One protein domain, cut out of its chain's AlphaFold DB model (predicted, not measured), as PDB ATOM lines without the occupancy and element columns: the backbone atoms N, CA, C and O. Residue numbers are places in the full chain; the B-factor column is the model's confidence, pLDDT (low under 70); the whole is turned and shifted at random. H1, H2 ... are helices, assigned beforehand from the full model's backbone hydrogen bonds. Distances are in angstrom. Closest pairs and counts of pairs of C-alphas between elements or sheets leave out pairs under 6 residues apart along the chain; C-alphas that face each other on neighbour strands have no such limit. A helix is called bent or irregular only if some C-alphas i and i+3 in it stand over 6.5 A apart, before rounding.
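Overview. This is residues 44 to 125 of the 209 residues of a protein of Acinetobacter marinus (UniProt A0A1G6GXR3). Two long helices, H1 and then H2, run side by side in opposite ways, joined at one end by a tight link, with a narrow gap between them. The printed part has 82 residues, 71 of them in the two named helices, with no named strand, and its class is all helix. The whole is an extended rod of 69 by 21 by 11 A, with a radius of gyration of the C-alphas of 19.6 A.

Along the chain. Find C-alpha 48 at (211.460, 330.167, 176.018); from there H1, residues 48 to 86, runs 57.3 A. H1 is neither bent nor irregular, but only just: C-alphas 65 and 68 are 6.2 A apart. H2, residues 92 to 123, runs 47.5 A to C-alpha 123 at (219.794, 326.733, 188.229).

Arrangement. H1 and H2 are near each other, their closest C-alphas 8.1 A apart. Every O i to N i+4 pair is within hydrogen-bond range in H2, and 32 of 35 in H1.

Size, cuts and confidence. The printed part has no cut. Residues 44 to 57, 85 to 92 and 116 to 125 stand free. Look for pLDDT under 70 at residues 44 to 48, 84 to 95, 97 and 123 to 125.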
ATOM      1  N   LEU A  44     217.894 334.464 169.536       55.44
ATOM      2  CA  LEU A  44     218.745 334.259 170.722       55.44
ATOM      3  C   LEU A  44     218.003 333.606 171.906       55.44
ATOM      4  O   LEU A  44     218.637 333.042 172.796       55.44
ATOM      5  N   VAL A  45     216.666 333.614 171.928       59.56
ATOM      6  CA  VAL A  45     215.843 332.985 172.981       59.56
ATOM      7  C   VAL A  45     215.326 331.614 172.537       59.56
ATOM      8  O   VAL A  45     214.137 331.310 172.615       59.56
ATOM      9  N   ARG A  46     216.243 330.741 172.103       60.16
ATOM     10  CA  ARG A  46     215.938 329.444 171.465       60.16
ATOM     11  C   ARG A  46     215.197 328.410 172.336       60.16
ATOM     12  O   ARG A  46     214.936 327.318 171.860       60.16
ATOM     13  N   ASN A  47     214.817 328.713 173.581       64.62
ATOM     14  CA  ASN A  47     214.080 327.762 174.431       64.62
ATOM     15  C   ASN A  47     213.071 328.386 175.414       64.62
ATOM     16  O   ASN A  47     212.766 327.777 176.438       64.62
ATOM     17  N   ARG A  48     212.490 329.566 175.130       66.12
ATOM     18  CA  ARG A  48     211.460 330.167 176.018       66.12
ATOM     19  C   ARG A  48     210.318 329.197 176.356       66.12
ATOM     20  O   ARG A  48     209.931 329.103 177.516       66.12
ATOM     21  N   ALA A  49     209.833 328.443 175.369       72.12
ATOM     22  CA  ALA A  49     208.716 327.515 175.541       72.12
ATOM     23  C   ALA A  49     209.023 326.366 176.517       72.12
ATOM     24  O   ALA A  49     208.160 325.995 177.308       72.12
ATOM     25  N   ALA A  50     210.253 325.842 176.516       73.75
ATOM     26  CA  ALA A  50     210.656 324.775 177.428       73.75
ATOM     27  C   ALA A  50     210.627 325.247 178.890       73.75
ATOM     28  O   ALA A  50     210.132 324.535 179.761       73.75
ATOM     29  N   TYR A  51     211.091 326.473 179.161       75.38
ATOM     30  CA  TYR A  51     211.026 327.056 180.503       75.38
ATOM     31  C   TYR A  51     209.585 327.286 180.956       75.38
ATOM     32  O   TYR A  51     209.259 326.969 182.100       75.38
ATOM     33  N   THR A  52     208.730 327.778 180.058       79.94
ATOM     34  CA  THR A  52     207.304 327.991 180.322       79.94
ATOM     35  C   THR A  52     206.588 326.676 180.616       79.94
ATOM     36  O   THR A  52     205.876 326.580 181.609       79.94
ATOM     37  N   LEU A  53     206.815 325.630 179.817       84.38
ATOM     38  CA  LEU A  53     206.204 324.320 180.036       84.38
ATOM     39  C   LEU A  53     206.650 323.708 181.370       84.38
ATOM     40  O   LEU A  53     205.824 323.202 182.124       84.38
ATOM     41  N   LEU A  54     207.940 323.816 181.697       82.69
ATOM     42  CA  LEU A  54     208.461 323.342 182.979       82.69
ATOM     43  C   LEU A  54     207.845 324.106 184.162       82.69
ATOM     44  O   LEU A  54     207.561 323.509 185.196       82.69
ATOM     45  N   GLN A  55     207.604 325.410 184.000       84.44
ATOM     46  CA  GLN A  55     206.914 326.238 184.988       84.44
ATOM     47  C   GLN A  55     205.476 325.747 185.202       84.44
ATOM     48  O   GLN A  55     205.059 325.559 186.342       84.44
ATOM     49  N   PHE A  56     204.736 325.489 184.120       90.06
ATOM     50  CA  PHE A  56     203.368 324.976 184.192       90.06
ATOM     51  C   PHE A  56     203.293 323.595 184.845       90.06
ATOM     52  O   PHE A  56     202.454 323.389 185.717       90.06
ATOM     53  N   ILE A  57     204.186 322.672 184.480       88.81
ATOM     54  CA  ILE A  57     204.258 321.340 185.101       88.81
ATOM     55  C   ILE A  57     204.584 321.464 186.593       88.81
ATOM     56  O   ILE A  57     203.966 320.787 187.412       88.81
ATOM     57  N   GLY A  58     205.499 322.366 186.959       85.44
ATOM     58  CA  GLY A  58     205.815 322.660 188.356       85.44
ATOM     59  C   GLY A  58     204.602 323.165 189.140       85.44
ATOM     60  O   GLY A  58     204.325 322.659 190.224       85.44
ATOM     61  N   TRP A  59     203.837 324.103 188.578       88.06
ATOM     62  CA  TRP A  59     202.591 324.588 189.183       88.06
ATOM     63  C   TRP A  59     201.520 323.500 189.276       88.06
ATOM     64  O   TRP A  59     200.859 323.393 190.304       88.06
ATOM     65  N   ALA A  60     201.365 322.667 188.247       90.06
ATOM     66  CA  ALA A  60     200.406 321.567 188.257       90.06
ATOM     67  C   ALA A  60     200.745 320.533 189.341       90.06
ATOM     68  O   ALA A  60     199.868 320.143 190.109       90.06
ATOM     69  N   ALA A  61     202.017 320.141 189.457       86.56
ATOM     70  CA  ALA A  61     202.487 319.238 190.505       86.56
ATOM     71  C   ALA A  61     202.322 319.851 191.907       86.56
ATOM     72  O   ALA A  61     201.902 319.167 192.838       86.56
ATOM     73  N   TRP A  62     202.598 321.150 192.049       84.00
ATOM     74  CA  TRP A  62     202.398 321.875 193.303       84.00
ATOM     75  C   TRP A  62     200.920 321.912 193.712       84.00
ATOM     76  O   TRP A  62     200.593 321.520 194.828       84.00
ATOM     77  N   MET A  63     200.009 322.269 192.800       87.50
ATOM     78  CA  MET A  63     198.562 322.257 193.059       87.50
ATOM     79  C   MET A  63     198.048 320.849 193.376       87.50
ATOM     80  O   MET A  63     197.247 320.682 194.294       87.50
ATOM     81  N   TRP A  64     198.549 319.828 192.673       87.44
ATOM     82  CA  TRP A  64     198.224 318.425 192.945       87.44
ATOM     83  C   TRP A  64     198.642 317.985 194.352       87.44
ATOM     84  O   TRP A  64     197.976 317.150 194.951       87.44
ATOM     85  N   CYS A  65     199.724 318.544 194.896       84.31
ATOM     86  CA  CYS A  65     200.186 318.251 196.252       84.31
ATOM     87  C   CYS A  65     199.445 319.081 197.318       84.31
ATOM     88  O   CYS A  65     199.075 318.557 198.367       84.31
ATOM     89  N   ILE A  66     199.155 320.355 197.035       85.75
ATOM     90  CA  ILE A  66     198.471 321.259 197.970       85.75
ATOM     91  C   ILE A  66     196.995 320.893 198.162       85.75
ATOM     92  O   ILE A  66     196.511 320.906 199.292       85.75
ATOM     93  N   ILE A  67     196.265 320.549 197.098       86.75
ATOM     94  CA  ILE A  67     194.835 320.209 197.179       86.75
ATOM     95  C   ILE A  67     194.533 319.093 198.199       86.75
ATOM     96  O   ILE A  67     193.669 319.310 199.055       86.75
ATOM     97  N   PRO A  68     195.196 317.919 198.178       83.56
ATOM     98  CA  PRO A  68     194.930 316.869 199.158       83.56
ATOM     99  C   PRO A  68     195.337 317.293 200.570       83.56
ATOM    100  O   PRO A  68     194.667 316.915 201.526       83.56
ATOM    101  N   MET A  69     196.368 318.128 200.716       83.19
ATOM    102  CA  MET A  69     196.785 318.652 202.015       83.19
ATOM    103  C   MET A  69     195.739 319.608 202.610       83.19
ATOM    104  O   MET A  69     195.337 319.434 203.757       83.19
ATOM    105  N   ILE A  70     195.227 320.559 201.820       86.81
ATOM    106  CA  ILE A  70     194.115 321.439 202.222       86.81
ATOM    107  C   ILE A  70     192.875 320.610 202.557       86.81
ATOM    108  O   ILE A  70     192.212 320.864 203.560       86.81
ATOM    109  N   THR A  71     192.576 319.598 201.741       88.62
ATOM    110  CA  THR A  71     191.433 318.704 201.961       88.62
ATOM    111  C   THR A  71     191.564 317.972 203.294       88.62
ATOM    112  O   THR A  71     190.600 317.899 204.050       88.62
ATOM    113  N   LEU A  72     192.761 317.485 203.625       85.69
ATOM    114  CA  LEU A  72     193.037 316.805 204.887       85.69
ATOM    115  C   LEU A  72     192.925 317.756 206.087       85.69
ATOM    116  O   LEU A  72     192.318 317.389 207.088       85.69
ATOM    117  N   ILE A  73     193.413 318.996 205.967       85.62
ATOM    118  CA  ILE A  73     193.209 320.043 206.983       85.62
ATOM    119  C   ILE A  73     191.713 320.285 207.199       85.62
ATOM    120  O   ILE A  73     191.255 320.318 208.337       85.62
ATOM    121  N   PHE A  74     190.935 320.400 206.120       85.81
ATOM    122  CA  PHE A  74     189.485 320.561 206.204       85.81
ATOM    123  C   PHE A  74     188.818 319.381 206.912       85.81
ATOM    124  O   PHE A  74     187.986 319.591 207.788       85.81
ATOM    125  N   TRP A  75     189.208 318.149 206.584       86.94
ATOM    126  CA  TRP A  75     188.706 316.953 207.259       86.94
ATOM    127  C   TRP A  75     189.022 316.952 208.754       86.94
ATOM    128  O   TRP A  75     188.130 316.686 209.557       86.94
ATOM    129  N   VAL A  76     190.253 317.299 209.138       83.81
ATOM    130  CA  VAL A  76     190.653 317.394 210.548       83.81
ATOM    131  C   VAL A  76     189.855 318.480 211.265       83.81
ATOM    132  O   VAL A  76     189.340 318.222 212.345       83.81
ATOM    133  N   VAL A  77     189.688 319.661 210.667       84.12
ATOM    134  CA  VAL A  77     188.903 320.759 211.255       84.12
ATOM    135  C   VAL A  77     187.435 320.364 211.423       84.12
ATOM    136  O   VAL A  77     186.878 320.550 212.501       84.12
ATOM    137  N   GLN A  78     186.814 319.776 210.399       80.00
ATOM    138  CA  GLN A  78     185.413 319.353 210.456       80.00
ATOM    139  C   GLN A  78     185.196 318.245 211.492       80.00
ATOM    140  O   GLN A  78     184.243 318.303 212.268       80.00
ATOM    141  N   PHE A  79     186.099 317.264 211.547       78.62
ATOM    142  CA  PHE A  79     186.064 316.208 212.556       78.62
ATOM    143  C   PHE A  79     186.297 316.765 213.966       78.62
ATOM    144  O   PHE A  79     185.617 316.367 214.907       78.62
ATOM    145  N   TYR A  80     187.212 317.726 214.106       78.88
ATOM    146  CA  TYR A  80     187.509 318.401 215.365       78.88
ATOM    147  C   TYR A  80     186.300 319.172 215.909       78.88
ATOM    148  O   TYR A  80     185.972 319.051 217.087       78.88
ATOM    149  N   ILE A  81     185.625 319.940 215.047       76.31
ATOM    150  CA  ILE A  81     184.403 320.680 215.388       76.31
ATOM    151  C   ILE A  81     183.329 319.697 215.862       76.31
ATOM    152  O   ILE A  81     182.859 319.815 216.992       76.31
ATOM    153  N   MET A  82     183.060 318.653 215.067       74.31
ATOM    154  CA  MET A  82     182.091 317.618 215.421       74.31
ATOM    155  C   MET A  82     182.412 316.973 216.776       74.31
ATOM    156  O   MET A  82     181.542 316.892 217.632       74.31
ATOM    157  N   TYR A  83     183.654 316.533 216.997       74.38
ATOM    158  CA  TYR A  83     184.060 315.867 218.237       74.38
ATOM    159  C   TYR A  83     183.889 316.766 219.471       74.38
ATOM    160  O   TYR A  83     183.387 316.329 220.506       74.38
ATOM    161  N   ARG A  84     184.250 318.043 219.337       68.69
ATOM    162  CA  ARG A  84     184.146 319.056 220.390       68.69
ATOM    163  C   ARG A  84     182.698 319.368 220.772       68.69
ATOM    164  O   ARG A  84     182.432 319.620 221.940       68.69
ATOM    165  N   GLU A  85     181.757 319.352 219.829       67.31
ATOM    166  CA  GLU A  85     180.336 319.535 220.159       67.31
ATOM    167  C   GLU A  85     179.758 318.367 220.989       67.31
ATOM    168  O   GLU A  85     178.747 318.550 221.667       67.31
ATOM    169  N   PHE A  86     180.401 317.192 220.988       67.19
ATOM    170  CA  PHE A  86     179.974 316.023 221.767       67.19
ATOM    171  C   PHE A  86     180.704 315.849 223.118       67.19
ATOM    172  O   PHE A  86     180.191 315.135 223.984       67.19
ATOM    173  N   GLY A  87     181.863 316.481 223.335       59.97
ATOM    174  CA  GLY A  87     182.694 316.319 224.538       59.97
ATOM    175  C   GLY A  87     182.708 317.553 225.446       59.97
ATOM    176  O   GLY A  87     182.898 318.676 224.990       59.97
ATOM    177  N   HIS A  88     182.522 317.367 226.756       60.09
ATOM    178  CA  HIS A  88     182.708 318.450 227.727       60.09
ATOM    179  C   HIS A  88     184.183 318.884 227.765       60.09
ATOM    180  O   HIS A  88     185.075 318.078 228.005       60.09
ATOM    181  N   TYR A  89     184.400 320.180 227.556       58.16
ATOM    182  CA  TYR A  89     185.692 320.849 227.421       58.16
ATOM    183  C   TYR A  89     186.690 320.591 228.567       58.16
ATOM    184  O   TYR A  89     186.405 320.903 229.724       58.16
ATOM    185  N   SER A  90     187.903 320.142 228.229       64.44
ATOM    186  CA  SER A  90     189.033 319.990 229.160       64.44
ATOM    187  C   SER A  90     190.304 320.700 228.655       64.44
ATOM    188  O   SER A  90     190.407 321.062 227.482       64.44
ATOM    189  N   LEU A  91     191.267 320.969 229.548       60.62
ATOM    190  CA  LEU A  91     192.515 321.688 229.224       60.62
ATOM    191  C   LEU A  91     193.446 320.898 228.286       60.62
ATOM    192  O   LEU A  91     194.171 321.514 227.503       60.62
ATOM    193  N   ASP A  92     193.381 319.567 228.306       65.88
ATOM    194  CA  ASP A  92     194.217 318.692 227.473       65.88
ATOM    195  C   ASP A  92     193.940 318.875 225.969       65.88
ATOM    196  O   ASP A  92     194.843 318.788 225.134       65.88
ATOM    197  N   GLU A  93     192.714 319.261 225.609       64.62
ATOM    198  CA  GLU A  93     192.325 319.512 224.219       64.62
ATOM    199  C   GLU A  93     193.015 320.741 223.604       64.62
ATOM    200  O   GLU A  93     193.141 320.833 222.381       64.62
ATOM    201  N   GLN A  94     193.467 321.704 224.416       62.66
ATOM    202  CA  GLN A  94     194.157 322.897 223.910       62.66
ATOM    203  C   GLN A  94     195.591 322.584 223.471       62.66
ATOM    204  O   GLN A  94     196.039 323.092 222.442       62.66
ATOM    205  N   LEU A  95     196.287 321.718 224.211       68.69
ATOM    206  CA  LEU A  95     197.637 321.264 223.866       68.69
ATOM    207  C   LEU A  95     197.614 320.419 222.589       68.69
ATOM    208  O   LEU A  95     198.406 320.660 221.679       68.69
ATOM    209  N   GLN A  96     196.629 319.530 222.458       71.12
ATOM    210  CA  GLN A  96     196.472 318.701 221.264       71.12
ATOM    211  C   GLN A  96     196.188 319.528 219.994       71.12
ATOM    212  O   GLN A  96     196.668 319.191 218.910       71.12
ATOM    213  N   ARG A  97     195.456 320.652 220.093       68.25
ATOM    214  CA  ARG A  97     195.285 321.578 218.953       68.25
ATOM    215  C   ARG A  97     196.610 322.183 218.495       68.25
ATOM    216  O   ARG A  97     196.812 322.369 217.296       68.25
ATOM    217  N   LEU A  98     197.491 322.514 219.438       74.50
ATOM    218  CA  LEU A  98     198.772 323.142 219.133       74.50
ATOM    219  C   LEU A  98     199.709 322.170 218.404       74.50
ATOM    220  O   LEU A  98     200.381 322.568 217.455       74.50
ATOM    221  N   GLU A  99     199.683 320.889 218.780       74.56
ATOM    222  CA  GLU A  99     200.439 319.825 218.110       74.56
ATOM    223  C   GLU A  99     200.015 319.641 216.649       74.56
ATOM    224  O   GLU A  99     200.866 319.555 215.764       74.56
ATOM    225  N   TRP A 100     198.710 319.658 216.361       76.19
ATOM    226  CA  TRP A 100     198.206 319.542 214.987       76.19
ATOM    227  C   TRP A 100     198.607 320.721 214.099       76.19
ATOM    228  O   TRP A 100     198.982 320.526 212.940       76.19
ATOM    229  N   ILE A 101     198.564 321.941 214.638       76.12
ATOM    230  CA  ILE A 101     199.003 323.141 213.918       76.12
ATOM    231  C   ILE A 101     200.513 323.076 213.665       76.12
ATOM    232  O   ILE A 101     200.955 323.330 212.545       76.12
ATOM    233  N   ALA A 102     201.299 322.675 214.667       79.25
ATOM    234  CA  ALA A 102     202.739 322.490 214.516       79.25
ATOM    235  C   ALA A 102     203.067 321.439 213.441       79.25
ATOM    236  O   ALA A 102     203.928 321.670 212.594       79.25
ATOM    237  N   PHE A 103     202.334 320.324 213.408       83.06
ATOM    238  CA  PHE A 103     202.516 319.282 212.398       83.06
ATOM    239  C   PHE A 103     202.195 319.785 210.981       83.06
ATOM    240  O   PHE A 103     202.940 319.513 210.041       83.06
ATOM    241  N   ALA A 104     201.127 320.571 210.822       81.44
ATOM    242  CA  ALA A 104     200.774 321.178 209.540       81.44
ATOM    243  C   ALA A 104     201.852 322.157 209.039       81.44
ATOM    244  O   ALA A 104     202.189 322.140 207.854       81.44
ATOM    245  N   ILE A 105     202.424 322.968 209.938       85.00
ATOM    246  CA  ILE A 105     203.526 323.891 209.618       85.00
ATOM    247  C   ILE A 105     204.759 323.111 209.153       85.00
ATOM    248  O   ILE A 105     205.321 323.432 208.111       85.00
ATOM    249  N   ILE A 106     205.127 322.034 209.853       85.25
ATOM    250  CA  ILE A 106     206.276 321.195 209.480       85.25
ATOM    251  C   ILE A 106     206.100 320.603 208.076       85.25
ATOM    252  O   ILE A 106     207.042 320.601 207.284       85.25
ATOM    253  N   ILE A 107     204.900 320.124 207.731       86.25
ATOM    254  CA  ILE A 107     204.632 319.598 206.384       86.25
ATOM    255  C   ILE A 107     204.800 320.699 205.327       86.25
ATOM    256  O   ILE A 107     205.406 320.451 204.281       86.25
ATOM    257  N   LEU A 108     204.300 321.912 205.594       82.94
ATOM    258  CA  LEU A 108     204.459 323.052 204.686       82.94
ATOM    259  C   LEU A 108     205.935 323.418 204.492       82.94
ATOM    260  O   LEU A 108     206.366 323.598 203.351       82.94
ATOM    261  N   ASP A 109     206.712 323.464 205.572       84.25
ATOM    262  CA  ASP A 109     208.141 323.782 205.526       84.25
ATOM    263  C   ASP A 109     208.927 322.736 204.730       84.25
ATOM    264  O   ASP A 109     209.724 323.083 203.858       84.25
ATOM    265  N   VAL A 110     208.668 321.444 204.958       88.62
ATOM    266  CA  VAL A 110     209.315 320.358 204.205       88.62
ATOM    267  C   VAL A 110     208.978 320.451 202.717       88.62
ATOM    268  O   VAL A 110     209.868 320.334 201.871       88.62
ATOM    269  N   MET A 111     207.716 320.716 202.374       84.69
ATOM    270  CA  MET A 111     207.296 320.888 200.983       84.69
ATOM    271  C   MET A 111     207.979 322.100 200.327       84.69
ATOM    272  O   MET A 111     208.420 322.017 199.176       84.69
ATOM    273  N   PHE A 112     208.126 323.207 201.059       85.00
ATOM    274  CA  PHE A 112     208.823 324.398 200.580       85.00
ATOM    275  C   PHE A 112     210.323 324.148 200.376       85.00
ATOM    276  O   PHE A 112     210.882 324.534 199.347       85.00
ATOM    277  N   LEU A 113     210.971 323.437 201.301       86.75
ATOM    278  CA  LEU A 113     212.381 323.061 201.197       86.75
ATOM    279  C   LEU A 113     212.649 322.149 199.994       86.75
ATOM    280  O   LEU A 113     213.634 322.356 199.284       86.75
ATOM    281  N   ILE A 114     211.762 321.190 199.715       86.25
ATOM    282  CA  ILE A 114     211.852 320.338 198.518       86.25
ATOM    283  C   ILE A 114     211.783 321.194 197.247       86.25
ATOM    284  O   ILE A 114     212.596 321.023 196.336       86.25
ATOM    285  N   TRP A 115     210.858 322.155 197.193       83.06
ATOM    286  CA  TRP A 115     210.720 323.058 196.048       83.06
ATOM    287  C   TRP A 115     211.951 323.958 195.865       83.06
ATOM    288  O   TRP A 115     212.443 324.136 194.743       83.06
ATOM    289  N   ALA A 116     212.472 324.519 196.959       83.62
ATOM    290  CA  ALA A 116     213.654 325.374 196.947       83.62
ATOM    291  C   ALA A 116     214.903 324.590 196.522       83.62
ATOM    292  O   ALA A 116     215.663 325.056 195.673       83.62
ATOM    293  N   GLY A 117     215.069 323.368 197.036       87.44
ATOM    294  CA  GLY A 117     216.141 322.456 196.645       87.44
ATOM    295  C   GLY A 117     216.071 322.072 195.167       87.44
ATOM    296  O   GLY A 117     217.088 322.104 194.473       87.44
ATOM    297  N   TYR A 118     214.870 321.795 194.652       82.62
ATOM    298  CA  TYR A 118     214.651 321.544 193.227       82.62
ATOM    299  C   TYR A 118     215.054 322.746 192.361       82.62
ATOM    300  O   TYR A 118     215.790 322.588 191.383       82.62
ATOM    301  N   ASN A 119     214.631 323.961 192.729       78.38
ATOM    302  CA  ASN A 119     214.999 325.163 191.977       78.38
ATOM    303  C   ASN A 119     216.489 325.472 192.054       78.38
ATOM    304  O   ASN A 119     217.090 325.835 191.043       78.38
ATOM    305  N   TRP A 120     217.104 325.280 193.216       78.81
ATOM    306  CA  TRP A 120     218.543 325.428 193.355       78.81
ATOM    307  C   TRP A 120     219.291 324.451 192.445       78.81
ATOM    308  O   TRP A 120     220.134 324.879 191.659       78.81
ATOM    309  N   LEU A 121     218.934 323.161 192.462       81.56
ATOM    310  CA  LEU A 121     219.565 322.147 191.614       81.56
ATOM    311  C   LEU A 121     219.400 322.451 190.116       81.56
ATOM    312  O   LEU A 121     220.345 322.273 189.348       81.56
ATOM    313  N   ARG A 122     218.234 322.966 189.705       75.44
ATOM    314  CA  ARG A 122     217.940 323.365 188.320       75.44
ATOM    315  C   ARG A 122     218.833 324.506 187.825       75.44
ATOM    316  O   ARG A 122     219.283 324.471 186.682       75.44
ATOM    317  N   PHE A 123     219.062 325.529 188.647       67.56
ATOM    318  CA  PHE A 123     219.794 326.733 188.229       67.56
ATOM    319  C   PHE A 123     221.280 326.718 188.596       67.56
ATOM    320  O   PHE A 123     222.025 327.572 188.121       67.56
ATOM    321  N   ARG A 124     221.740 325.722 189.361       67.06
ATOM    322  CA  ARG A 124     223.139 325.603 189.797       67.06
ATOM    323  C   ARG A 124     224.150 325.540 188.647       67.06
ATOM    324  O   ARG A 124     225.270 326.002 188.819       67.06
ATOM    325  N   ASN A 125     223.751 325.024 187.482       63.12
ATOM    326  CA  ASN A 125     224.633 324.883 186.314       63.12
ATOM    327  C   ASN A 125     224.481 325.993 185.260       63.12
ATOM    328  O   ASN A 125     225.169 325.957 184.243       63.12
TER     329      ASN A 125